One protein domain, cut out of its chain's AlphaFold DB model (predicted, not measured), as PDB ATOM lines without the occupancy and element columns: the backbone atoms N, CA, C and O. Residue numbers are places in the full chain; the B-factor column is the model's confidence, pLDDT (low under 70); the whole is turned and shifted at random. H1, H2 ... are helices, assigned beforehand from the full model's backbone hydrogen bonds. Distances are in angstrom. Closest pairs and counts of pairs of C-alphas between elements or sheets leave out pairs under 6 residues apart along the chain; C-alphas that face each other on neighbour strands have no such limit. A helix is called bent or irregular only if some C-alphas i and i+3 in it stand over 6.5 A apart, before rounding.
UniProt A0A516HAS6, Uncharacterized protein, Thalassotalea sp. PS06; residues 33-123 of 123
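This is residues 33 to 123 of the 123 residues of an uncharacterized protein of Thalassotalea sp. PS06 (UniProt A0A516HAS6). Four helices make a layered stack, with the helical hairpin of H1 and H2 in the middle, H3 crossing H1 steeply on one side of it, and the bent H4 on the other side, its second arm crossing H2. H1 is the core piece, and residues 92 to 99, of which 92 and 93 belong to H3, stick out at one end. The printed part has 91 residues, with four named helices in the order H1, H2, H3, H4 and no named strand, and its class is all helix. It is compact, with a radius of gyration of the C-alphas of 12.8 A, and elongated in outline, spanning 40 by 26 by 22 A.

Go past residues 33 to 41 to H1, residues 42 to 56, the hub, which touches three other helices. H2, residues 62 to 72, forms a hairpin with H1: they touch, their closest C-alphas being those of Ala 50 and Phe 62, 6.1 A apart, and run opposite ways at a shallow tilt of 19 degrees. Look next at H3, residues 77 to 93: it touches H1 at a steep tilt of 65 degrees, with the C-alphas of Ile 48 and Ala 87 closest at 5.0 A. H3 and H2 are close but not clearly touching, with the C-alphas of Arg 70 and Ser 80 closest at 7.0 A. H4, residues 100 to 121, was assigned as one helix by its hydrogen bonds but is bent: C-alphas 107 and 110 are 7.3 A apart, and its arms H4a, residues 100 to 107, and H4b, residues 110 to 121, stand at a steep tilt of 56 degrees. H1, with residues 49 to 52 alone, only just touches H4a, with 3 pairs of C-alphas within 8 A; the closest are those of Cys 49 and Trp 104, 7.3 A apart. Their tilt is shallow at 34 degrees, only just short of steep. H4b touches H2 at a steep tilt of 64 degrees, the C-alphas of Leu 65 and Arg 116 being closest at 6.7 A. H3 is apart from both arms. The helix packing is part aligned, part crossed: 2 of the 4 touching pairs are at a shallow tilt. In H1, H2, H3, H4a and H4b every O i to N i+4 pair is within hydrogen-bond range.

Find C-alpha 42 at (149.059, 143.133, 243.642); from there H1 runs 21.1 A to C-alpha 56. H2 measures 15.0 A from C-alpha 62 to C-alpha 72. H3 runs 24.6 A from C-alpha 77 to C-alpha 93, at (144.292, 159.491, 251.453). H4a measures 10.0 A, and H4b runs 16.6 A to C-alpha 121 at (167.598, 139.249, 231.942).

The two C-alphas farthest apart are those of Asp 97 and Gln 123, the chain's last residue, at 40.4 A. The printed part has no cut. The links H1 to H2 and H2 to H3 are tight, H3 to H4 is short, and none is long. The mean pLDDT of the printed part is 87.2; residues 38, 39 and 123 are under 70.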
ATOM      1  N   GLU A  33     141.481 147.003 240.456       90.31
ATOM      2  CA  GLU A  33     142.688 146.847 241.264       90.31
ATOM      3  C   GLU A  33     142.510 147.490 242.649       90.31
ATOM      4  O   GLU A  33     142.816 146.864 243.656       90.31
ATOM      5  N   PHE A  34     141.906 148.677 242.724       89.00
ATOM      6  CA  PHE A  34     141.708 149.408 243.981       89.00
ATOM      7  C   PHE A  34     140.332 149.212 244.633       89.00
ATOM      8  O   PHE A  34     140.107 149.693 245.743       89.00
ATOM      9  N   GLN A  35     139.421 148.494 243.974       86.44
ATOM     10  CA  GLN A  35     138.105 148.143 244.520       86.44
ATOM     11  C   GLN A  35     138.114 146.788 245.250       86.44
ATOM     12  O   GLN A  35     137.217 146.502 246.041       86.44
ATOM     13  N   ARG A  36     139.128 145.950 244.999       78.19
ATOM     14  CA  ARG A  36     139.286 144.627 245.618       78.19
ATOM     15  C   ARG A  36     139.883 144.700 247.021       78.19
ATOM     16  O   ARG A  36     140.352 145.743 247.481       78.19
ATOM     17  N   SER A  37     139.863 143.560 247.711       70.62
ATOM     18  CA  SER A  37     140.539 143.425 248.998       70.62
ATOM     19  C   SER A  37     142.047 143.732 248.855       70.62
ATOM     20  O   SER A  37     142.626 143.468 247.798       70.62
ATOM     21  N   PRO A  38     142.708 144.305 249.883       65.81
ATOM     22  CA  PRO A  38     144.131 144.657 249.813       65.81
ATOM     23  C   PRO A  38     145.039 143.492 249.391       65.81
ATOM     24  O   PRO A  38     146.015 143.693 248.672       65.81
ATOM     25  N   ASP A  39     144.672 142.277 249.790       67.75
ATOM     26  CA  ASP A  39     145.409 141.035 249.554       67.75
ATOM     27  C   ASP A  39     145.410 140.633 248.065       67.75
ATOM     28  O   ASP A  39     146.302 139.929 247.592       67.75
ATOM     29  N   GLU A  40     144.429 141.122 247.306       72.12
ATOM     30  CA  GLU A  40     144.263 140.887 245.869       72.12
ATOM     31  C   GLU A  40     144.789 142.056 245.021       72.12
ATOM     32  O   GLU A  40     144.804 141.985 243.788       72.12
ATOM     33  N   ASN A  41     145.255 143.130 245.661       79.75
ATOM     34  CA  ASN A  41     145.663 144.366 245.002       79.75
ATOM     35  C   ASN A  41     147.147 144.367 244.587       79.75
ATOM     36  O   ASN A  41     147.863 145.356 244.736       79.75
ATOM     37  N   VAL A  42     147.646 143.250 244.051       83.31
ATOM     38  CA  VAL A  42     149.059 143.133 243.642       83.31
ATOM     39  C   VAL A  42     149.413 144.175 242.576       83.31
ATOM     40  O   VAL A  42     150.474 144.793 242.641       83.31
ATOM     41  N   LEU A  43     148.511 144.412 241.616       89.25
ATOM     42  CA  LEU A  43     148.714 145.414 240.569       89.25
ATOM     43  C   LEU A  43     148.712 146.836 241.132       89.25
ATOM     44  O   LEU A  43     149.650 147.581 240.862       89.25
ATOM     45  N   GLY A  44     147.724 147.220 241.942       91.06
ATOM     46  CA  GLY A  44     147.701 148.559 242.528       91.06
ATOM     47  C   GLY A  44     148.869 148.798 243.478       91.06
ATOM     48  O   GLY A  44     149.405 149.900 243.491       91.06
ATOM     49  N   MET A  45     149.364 147.767 244.174       89.88
ATOM     50  CA  MET A  45     150.579 147.871 244.990       89.88
ATOM     51  C   MET A  45     151.823 148.242 244.173       89.88
ATOM     52  O   MET A  45     152.609 149.072 244.627       89.88
ATOM     53  N   VAL A  46     151.991 147.706 242.958       92.12
ATOM     54  CA  VAL A  46     153.098 148.110 242.066       92.12
ATOM     55  C   VAL A  46     153.005 149.599 241.723       92.12
ATOM     56  O   VAL A  46     154.012 150.306 241.778       92.12
ATOM     57  N   TYR A  47     151.800 150.094 241.431       93.69
ATOM     58  CA  TYR A  47     151.585 151.510 241.119       93.69
ATOM     59  C   TYR A  47     151.732 152.409 242.357       93.69
ATOM     60  O   TYR A  47     152.312 153.483 242.247       93.69
ATOM     61  N   ILE A  48     151.307 151.973 243.549       90.62
ATOM     62  CA  ILE A  48     151.567 152.696 244.811       90.62
ATOM     63  C   ILE A  48     153.076 152.827 245.046       90.62
ATOM     64  O   ILE A  48     153.554 153.903 245.399       90.62
ATOM     65  N   CYS A  49     153.839 151.753 244.829       90.62
ATOM     66  CA  CYS A  49     155.292 151.787 244.965       90.62
ATOM     67  C   CYS A  49     155.958 152.723 243.946       90.62
ATOM     68  O   CYS A  49     156.962 153.347 244.289       90.62
ATOM     69  N   ALA A  50     155.396 152.865 242.741       89.75
ATOM     70  CA  ALA A  50     155.861 153.844 241.759       89.75
ATOM     71  C   ALA A  50     155.679 155.284 242.258       89.75
ATOM     72  O   ALA A  50     156.620 156.076 242.224       89.75
ATOM     73  N   GLU A  51     154.493 155.604 242.781       87.75
ATOM     74  CA  GLU A  51     154.196 156.941 243.307       87.75
ATOM     75  C   GLU A  51     155.070 157.279 244.526       87.75
ATOM     76  O   GLU A  51     155.626 158.373 244.599       87.75
ATOM     77  N   LEU A  52     155.269 156.326 245.444       85.31
ATOM     78  CA  LEU A  52     156.182 156.485 246.582       85.31
ATOM     79  C   LEU A  52     157.634 156.695 246.123       85.31
ATOM     80  O   LEU A  52     158.326 157.570 246.635       85.31
ATOM     81  N   SER A  53     158.090 155.918 245.138       84.94
ATOM     82  CA  SER A  53     159.444 156.036 244.590       84.94
ATOM     83  C   SER A  53     159.725 157.426 244.026       84.94
ATOM     84  O   SER A  53     160.803 157.974 244.259       84.94
ATOM     85  N   SER A  54     158.751 157.985 243.304       79.88
ATOM     86  CA  SER A  54     158.826 159.318 242.703       79.88
ATOM     87  C   SER A  54     158.776 160.431 243.756       79.88
ATOM     88  O   SER A  54     159.551 161.383 243.683       79.88
ATOM     89  N   ALA A  55     157.916 160.295 244.771       77.19
ATOM     90  CA  ALA A  55     157.763 161.294 245.828       77.19
ATOM     91  C   ALA A  55     158.987 161.398 246.757       77.19
ATOM     92  O   ALA A  55     159.379 162.508 247.114       77.19
ATOM     93  N   ASP A  56     159.600 160.262 247.114       75.69
ATOM     94  CA  ASP A  56     160.676 160.191 248.116       75.69
ATOM     95  C   ASP A  56     162.076 159.958 247.505       75.69
ATOM     96  O   ASP A  56     163.064 159.807 248.228       75.69
ATOM     97  N   GLY A  57     162.190 159.936 246.171       77.44
ATOM     98  CA  GLY A  57     163.469 159.796 245.458       77.44
ATOM     99  C   GLY A  57     164.146 158.439 245.670       77.44
ATOM    100  O   GLY A  57     165.372 158.344 245.747       77.44
ATOM    101  N   HIS A  58     163.361 157.373 245.838       76.00
ATOM    102  CA  HIS A  58     163.899 156.052 246.166       76.00
ATOM    103  C   HIS A  58     164.351 155.232 244.949       76.00
ATOM    104  O   HIS A  58     165.196 154.343 245.105       76.00
ATOM    105  N   ALA A  59     163.804 155.494 243.759       77.12
ATOM    106  CA  ALA A  59     164.254 154.892 242.505       77.12
ATOM    107  C   ALA A  59     163.872 155.758 241.291       77.12
ATOM    108  O   ALA A  59     162.708 155.815 240.887       77.12
ATOM    109  N   ASP A  60     164.881 156.378 240.684       80.38
ATOM    110  CA  ASP A  60     164.733 157.265 239.521       80.38
ATOM    111  C   ASP A  60     164.344 156.503 238.240       80.38
ATOM    112  O   ASP A  60     163.769 157.067 237.314       80.38
ATOM    113  N   ASP A  61     164.632 155.201 238.191       85.81
ATOM    114  CA  ASP A  61     164.331 154.307 237.070       85.81
ATOM    115  C   ASP A  61     162.954 153.632 237.185       85.81
ATOM    116  O   ASP A  61     162.595 152.805 236.341       85.81
ATOM    117  N   PHE A  62     162.162 153.948 238.220       88.88
ATOM    118  CA  PHE A  62     160.894 153.253 238.448       88.88
ATOM    119  C   PHE A  62     159.906 153.475 237.299       88.88
ATOM    120  O   PHE A  62     159.219 152.535 236.914       88.88
ATOM    121  N   GLU A  63     159.859 154.665 236.698       89.88
ATOM    122  CA  GLU A  63     158.982 154.937 235.547       89.88
ATOM    123  C   GLU A  63     159.282 154.009 234.360       89.88
ATOM    124  O   GLU A  63     158.367 153.453 233.749       89.88
ATOM    125  N   GLU A  64     160.563 153.760 234.075       92.31
ATOM    126  CA  GLU A  64     160.971 152.811 233.035       92.31
ATOM    127  C   GLU A  64     160.564 151.377 233.406       92.31
ATOM    128  O   GLU A  64     160.039 150.631 232.574       92.31
ATOM    129  N   LEU A  65     160.769 150.981 234.667       92.75
ATOM    130  CA  LEU A  65     160.364 149.664 235.165       92.75
ATOM    131  C   LEU A  65     158.843 149.468 235.117       92.75
ATOM    132  O   LEU A  65     158.383 148.375 234.777       92.75
ATOM    133  N   LEU A  66     158.069 150.507 235.430       93.06
ATOM    134  CA  LEU A  66     156.611 150.488 235.390       93.06
ATOM    135  C   LEU A  66     156.106 150.334 233.953       93.06
ATOM    136  O   LEU A  66     155.167 149.574 233.717       93.06
ATOM    137  N   GLU A  67     156.755 150.977 232.981       94.75
ATOM    138  CA  GLU A  67     156.409 150.816 231.568       94.75
ATOM    139  C   GLU A  67     156.708 149.395 231.061       94.75
ATOM    140  O   GLU A  67     155.861 148.768 230.417       94.75
ATOM    141  N   LYS A  68     157.867 148.823 231.419       94.56
ATOM    142  CA  LYS A  68     158.181 147.415 231.102       94.56
ATOM    143  C   LYS A  68     157.168 146.459 231.732       94.56
ATOM    144  O   LYS A  68     156.697 145.532 231.071       94.56
ATOM    145  N   PHE A  69     156.786 146.714 232.982       93.69
ATOM    146  CA  PHE A  69     155.746 145.963 233.680       93.69
ATOM    147  C   PHE A  69     154.397 146.048 232.977       93.69
ATOM    148  O   PHE A  69     153.780 145.019 232.716       93.69
ATOM    149  N   ARG A  70     153.967 147.254 232.599       95.50
ATOM    150  CA  ARG A  70     152.720 147.482 231.866       95.50
ATOM    151  C   ARG A  70     152.659 146.627 230.599       95.50
ATOM    152  O   ARG A  70     151.652 145.955 230.365       95.50
ATOM    153  N   ILE A  71     153.730 146.633 229.804       95.38
ATOM    154  CA  ILE A  71     153.831 145.841 228.572       95.38
ATOM    155  C   ILE A  71     153.776 144.341 228.888       95.38
ATOM    156  O   ILE A  71     152.960 143.626 228.302       95.38
ATOM    157  N   ALA A  72     154.591 143.864 229.833       93.50
ATOM    158  CA  ALA A  72     154.673 142.447 230.192       93.50
ATOM    159  C   ALA A  72     153.348 141.893 230.746       93.50
ATOM    160  O   ALA A  72     152.938 140.784 230.401       93.50
ATOM    161  N   SER A  73     152.637 142.690 231.544       93.19
ATOM    162  CA  SER A  73     151.325 142.359 232.106       93.19
ATOM    163  C   SER A  73     150.163 142.602 231.137       93.19
ATOM    164  O   SER A  73     149.012 142.390 231.513       93.19
ATOM    165  N   LYS A  74     150.438 143.024 229.892       95.69
ATOM    166  CA  LYS A  74     149.434 143.313 228.851       95.69
ATOM    167  C   LYS A  74     148.383 144.341 229.288       95.69
ATOM    168  O   LYS A  74     147.227 144.279 228.874       95.69
ATOM    169  N   ILE A  75     148.791 145.303 230.109       95.81
ATOM    170  CA  ILE A  75     147.938 146.405 230.549       95.81
ATOM    171  C   ILE A  75     147.928 147.461 229.437       95.81
ATOM    172  O   ILE A  75     148.980 147.906 228.967       95.81
ATOM    173  N   SER A  76     146.741 147.875 228.988       97.38
ATOM    174  CA  SER A  76     146.638 148.953 228.000       97.38
ATOM    175  C   SER A  76     147.159 150.271 228.585       97.38
ATOM    176  O   SER A  76     147.083 150.498 229.792       97.38
ATOM    177  N   ALA A  77     147.680 151.161 227.738       96.81
ATOM    178  CA  ALA A  77     148.140 152.476 228.192       96.81
ATOM    179  C   ALA A  77     147.014 153.260 228.896       96.81
ATOM    180  O   ALA A  77     147.229 153.842 229.954       96.81
ATOM    181  N   GLU A  78     145.792 153.200 228.361       97.38
ATOM    182  CA  GLU A  78     144.622 153.847 228.960       97.38
ATOM    183  C   GLU A  78     144.296 153.292 230.357       97.38
ATOM    184  O   GLU A  78     144.056 154.062 231.289       97.38
ATOM    185  N   HIS A  79     144.315 151.964 230.526       96.62
ATOM    186  CA  HIS A  79     144.041 151.347 231.828       96.62
ATOM    187  C   HIS A  79     145.162 151.638 232.828       96.62
ATOM    188  O   HIS A  79     144.887 151.982 233.972       96.62
ATOM    189  N   SER A  80     146.422 151.625 232.385       96.06
ATOM    190  CA  SER A  80     147.577 152.011 233.207       96.06
ATOM    191  C   SER A  80     147.442 153.429 233.778       96.06
ATOM    192  O   SER A  80     147.667 153.640 234.969       96.06
ATOM    193  N   ILE A  81     146.974 154.388 232.970       95.81
ATOM    194  CA  ILE A  81     146.695 155.761 233.423       95.81
ATOM    195  C   ILE A  81     145.592 155.787 234.494       95.81
ATOM    196  O   ILE A  81     145.667 156.570 235.442       95.81
ATOM    197  N   LYS A  82     144.553 154.951 234.367       96.06
ATOM    198  CA  LYS A  82     143.486 154.833 235.378       96.06
ATOM    199  C   LYS A  82     144.026 154.264 236.694       96.06
ATOM    200  O   LYS A  82     143.825 154.892 237.730       96.06
ATOM    201  N   ILE A  83     144.789 153.168 236.644       95.44
ATOM    202  CA  ILE A  83     145.398 152.554 237.837       95.44
ATOM    203  C   ILE A  83     146.325 153.559 238.531       95.44
ATOM    204  O   ILE A  83     146.289 153.705 239.750       95.44
ATOM    205  N   ARG A  84     147.120 154.310 237.759       94.38
ATOM    206  CA  ARG A  84     148.012 155.341 238.300       94.38
ATOM    207  C   ARG A  84     147.257 156.452 239.028       94.38
ATOM    208  O   ARG A  84     147.651 156.839 240.124       94.38
ATOM    209  N   ARG A  85     146.144 156.933 238.464       94.50
ATOM    210  CA  ARG A  85     145.286 157.925 239.134       94.50
ATOM    211  C   ARG A  85     144.703 157.384 240.438       94.50
ATOM    212  O   ARG A  85     144.667 158.114 241.427       94.50
ATOM    213  N   ASP A  86     144.302 156.119 240.477       93.69
ATOM    214  CA  ASP A  86     143.837 155.488 241.715       93.69
ATOM    215  C   ASP A  86     144.958 155.302 242.744       93.69
ATOM    216  O   ASP A  86     144.738 155.565 243.926       93.69
ATOM    217  N   ALA A  87     146.176 154.968 242.316       92.25
ATOM    218  CA  ALA A  87     147.343 154.921 243.196       92.25
ATOM    219  C   ALA A  87     147.650 156.291 243.813       92.25
ATOM    220  O   ALA A  87     147.897 156.385 245.013       92.25
ATOM    221  N   GLN A  88     147.554 157.367 243.028       90.50
ATOM    222  CA  GLN A  88     147.707 158.743 243.512       90.50
ATOM    223  C   GLN A  88     146.607 159.138 244.498       90.50
ATOM    224  O   GLN A  88     146.882 159.756 245.526       90.50
ATOM    225  N   ARG A  89     145.354 158.757 244.222       90.94
ATOM    226  CA  ARG A  89     144.223 158.959 245.141       90.94
ATOM    227  C   ARG A  89     144.419 158.216 246.453       90.94
ATOM    228  O   ARG A  89     144.231 158.798 247.520       90.94
ATOM    229  N   TRP A  90     144.826 156.951 246.370       88.38
ATOM    230  CA  TRP A  90     145.171 156.146 247.532       88.38
ATOM    231  C   TRP A  90     146.295 156.821 248.318       88.38
ATOM    232  O   TRP A  90     146.171 157.039 249.521       88.38
ATOM    233  N   TRP A  91     147.346 157.267 247.624       84.25
ATOM    234  CA  TRP A  91     148.476 157.964 248.226       84.25
ATOM    235  C   TRP A  91     148.056 159.255 248.933       84.25
ATOM    236  O   TRP A  91     148.514 159.527 250.041       84.25
ATOM    237  N   ALA A  92     147.159 160.040 248.344       84.31
ATOM    238  CA  ALA A  92     146.653 161.272 248.944       84.31
ATOM    239  C   ALA A  92     145.807 161.031 250.208       84.31
ATOM    240  O   ALA A  92     145.688 161.927 251.042       84.31
ATOM    241  N   ARG A  93     145.221 159.836 250.362       82.38
ATOM    242  CA  ARG A  93     144.292 159.491 251.453       82.38
ATOM    243  C   ARG A  93     144.838 158.512 252.481       82.38
ATOM    244  O   ARG A  93     144.147 158.209 253.451       82.38
ATOM    245  N   LYS A  94     146.044 157.998 252.262       77.81
ATOM    246  CA  LYS A  94     146.680 157.037 253.157       77.81
ATOM    247  C   LYS A  94     146.740 157.570 254.603       77.81
ATOM    248  O   LYS A  94     146.827 158.791 254.797       77.81
ATOM    249  N   PRO A  95     146.712 156.680 255.614       77.94
ATOM    250  CA  PRO A  95     146.882 157.074 257.007       77.94
ATOM    251  C   PRO A  95     148.139 157.931 257.185       77.94
ATOM    252  O   PRO A  95     149.204 157.613 256.653       77.94
ATOM    253  N   GLN A  96     148.001 159.050 257.899       75.75
ATOM    254  CA  GLN A  96     149.083 160.028 258.074       75.75
ATOM    255  C   GLN A  96     150.236 159.493 258.938       75.75
ATOM    256  O   GLN A  96     151.324 160.057 258.933       75.75
ATOM    257  N   ASP A  97     150.005 158.402 259.664       81.75
ATOM    258  CA  ASP A  97     150.964 157.702 260.515       81.75
ATOM    259  C   ASP A  97     151.707 156.562 259.793       81.75
ATOM    260  O   ASP A  97     152.479 155.836 260.425       81.75
ATOM    261  N   ILE A  98     151.531 156.403 258.472       80.44
ATOM    262  CA  ILE A  98     152.340 155.449 257.708       80.44
ATOM    263  C   ILE A  98     153.823 155.815 257.823       80.44
ATOM    264  O   ILE A  98     154.273 156.890 257.430       80.44
ATOM    265  N   ASN A  99     154.610 154.850 258.290       85.94
ATOM    266  CA  ASN A  99     156.060 154.900 258.208       85.94
ATOM    267  C   ASN A  99     156.494 154.574 256.768       85.94
ATOM    268  O   ASN A  99     156.599 153.402 256.400       85.94
ATOM    269  N   TYR A 100     156.725 155.608 255.955       81.88
ATOM    270  CA  TYR A 100     157.097 155.472 254.536       81.88
ATOM    271  C   TYR A 100     158.376 154.679 254.333       81.88
ATOM    272  O   TYR A 100     158.452 153.821 253.462       81.88
ATOM    273  N   ASP A 101     159.338 154.886 255.219       84.12
ATOM    274  CA  ASP A 101     160.616 154.198 255.215       84.12
ATOM    275  C   ASP A 101     160.428 152.684 255.415       84.12
ATOM    276  O   ASP A 101     161.014 151.856 254.709       84.12
ATOM    277  N   PHE A 102     159.566 152.304 256.362       85.56
ATOM    278  CA  PHE A 102     159.172 150.917 256.590       85.56
ATOM    279  C   PHE A 102     158.383 150.365 255.402       85.56
ATOM    280  O   PHE A 102     158.685 149.265 254.936       85.56
ATOM    281  N   PHE A 103     157.416 151.127 254.891       86.00
ATOM    282  CA  PHE A 103     156.589 150.727 253.758       86.00
ATOM    283  C   PHE A 103     157.450 150.459 252.522       86.00
ATOM    284  O   PHE A 103     157.382 149.373 251.955       86.00
ATOM    285  N   TRP A 104     158.352 151.377 252.165       87.44
ATOM    286  CA  TRP A 104     159.300 151.186 251.074       87.44
ATOM    287  C   TRP A 104     160.160 149.942 251.299       87.44
ATOM    288  O   TRP A 104     160.195 149.044 250.454       87.44
ATOM    289  N   LYS A 105     160.826 149.849 252.457       87.00
ATOM    290  CA  LYS A 105     161.758 148.752 252.766       87.00
ATOM    291  C   LYS A 105     161.086 147.380 252.748       87.00
ATOM    292  O   LYS A 105     161.756 146.408 252.406       87.00
ATOM    293  N   LYS A 106     159.817 147.284 253.149       84.31
ATOM    294  CA  LYS A 106     159.103 146.007 253.295       84.31
ATOM    295  C   LYS A 106     158.232 145.647 252.099       84.31
ATOM    296  O   LYS A 106     158.174 144.472 251.760       84.31
ATOM    297  N   MET A 107     157.595 146.632 251.474       85.31
ATOM    298  CA  MET A 107     156.569 146.403 250.455       85.31
ATOM    299  C   MET A 107     157.052 146.701 249.038       85.31
ATOM    300  O   MET A 107     156.559 146.080 248.106       85.31
ATOM    301  N   CYS A 108     158.015 147.612 248.856       89.75
ATOM    302  CA  CYS A 108     158.384 148.098 247.521       89.75
ATOM    303  C   CYS A 108     159.796 147.701 247.090       89.75
ATOM    304  O   CYS A 108     159.998 147.263 245.962       89.75
ATOM    305  N   LYS A 109     160.781 147.784 247.992       90.69
ATOM    306  CA  LYS A 109     162.199 147.641 247.645       90.69
ATOM    307  C   LYS A 109     162.531 146.308 246.970       90.69
ATOM    308  O   LYS A 109     163.188 146.304 245.928       90.69
ATOM    309  N   GLU A 110     162.116 145.186 247.559       88.56
ATOM    310  CA  GLU A 110     162.435 143.866 246.998       88.56
ATOM    311  C   GLU A 110     161.646 143.588 245.708       88.56
ATOM    312  O   GLU A 110     162.277 143.195 244.727       88.56
ATOM    313  N   PRO A 111     160.328 143.871 245.617       85.12
ATOM    314  CA  PRO A 111     159.610 143.781 244.345       85.12
ATOM    315  C   PRO A 111     160.239 144.609 243.220       85.12
ATOM    316  O   PRO A 111     160.463 144.076 242.137       85.12
ATOM    317  N   THR A 112     160.623 145.864 243.471       90.19
ATOM    318  CA  THR A 112     161.297 146.708 242.468       90.19
ATOM    319  C   THR A 112     162.634 146.118 242.034       90.19
ATOM    320  O   THR A 112     162.956 146.096 240.846       90.19
ATOM    321  N   LYS A 113     163.422 145.593 242.978       90.50
ATOM    322  CA  LYS A 113     164.676 144.899 242.666       90.50
ATOM    323  C   LYS A 113     164.430 143.652 241.809       90.50
ATOM    324  O   LYS A 113     165.154 143.455 240.834       90.50
ATOM    325  N   ASN A 114     163.405 142.863 242.120       88.88
ATOM    326  CA  ASN A 114     163.038 141.672 241.353       88.88
ATOM    327  C   ASN A 114     162.573 142.033 239.936       88.88
ATOM    328  O   ASN A 114     163.008 141.403 238.975       88.88
ATOM    329  N   MET A 115     161.759 143.086 239.786       90.75
ATOM    330  CA  MET A 115     161.365 143.621 238.477       90.75
ATOM    331  C   MET A 115     162.592 144.036 237.662       90.75
ATOM    332  O   MET A 115     162.721 143.655 236.501       90.75
ATOM    333  N   ARG A 116     163.527 144.766 238.284       92.12
ATOM    334  CA  ARG A 116     164.768 145.202 237.634       92.12
ATOM    335  C   ARG A 116     165.601 144.019 237.150       92.12
ATOM    336  O   ARG A 116     166.045 144.018 236.005       92.12
ATOM    337  N   GLN A 117     165.782 143.005 237.992       92.56
ATOM    338  CA  GLN A 117     166.516 141.792 237.627       92.56
ATOM    339  C   GLN A 117     165.839 141.039 236.483       92.56
ATOM    340  O   GLN A 117     166.501 140.714 235.499       92.56
ATOM    341  N   TYR A 118     164.525 140.820 236.577       92.31
ATOM    342  CA  TYR A 118     163.752 140.152 235.535       92.31
ATOM    343  C   TYR A 118     163.923 140.863 234.190       92.31
ATOM    344  O   TYR A 118     164.401 140.252 233.237       92.31
ATOM    345  N   PHE A 119     163.646 142.168 234.128       92.44
ATOM    346  CA  PHE A 119     163.704 142.933 232.881       92.44
ATOM    347  C   PHE A 119     165.111 143.156 232.327       92.44
ATOM    348  O   PHE A 119     165.243 143.406 231.134       92.44
ATOM    349  N   SER A 120     166.152 143.037 233.151       90.75
ATOM    350  CA  SER A 120     167.542 143.047 232.672       90.75
ATOM    351  C   SER A 120     167.964 141.703 232.066       90.75
ATOM    352  O   SER A 120     168.945 141.648 231.338       90.75
ATOM    353  N   SER A 121     167.253 140.612 232.382       87.44
ATOM    354  CA  SER A 121     167.598 139.249 231.942       87.44
ATOM    355  C   SER A 121     166.877 138.782 230.674       87.44
ATOM    356  O   SER A 121     167.254 137.765 230.102       87.44
ATOM    357  N   VAL A 122     165.826 139.497 230.262       79.56
ATOM    358  CA  VAL A 122     164.982 139.162 229.097       79.56
ATOM    359  C   VAL A 122     165.173 140.119 227.911       79.56
ATOM    360  O   VAL A 122     164.397 140.063 226.959       79.56
ATOM    361  N   GLN A 123     166.175 141.002 227.986       57.22
ATOM    362  CA  GLN A 123     166.667 141.820 226.869       57.22
ATOM    363  C   GLN A 123     167.663 141.027 226.025       57.22
ATOM    364  O   GLN A 123     167.626 141.205 224.789       57.22
TER     365      GLN A 123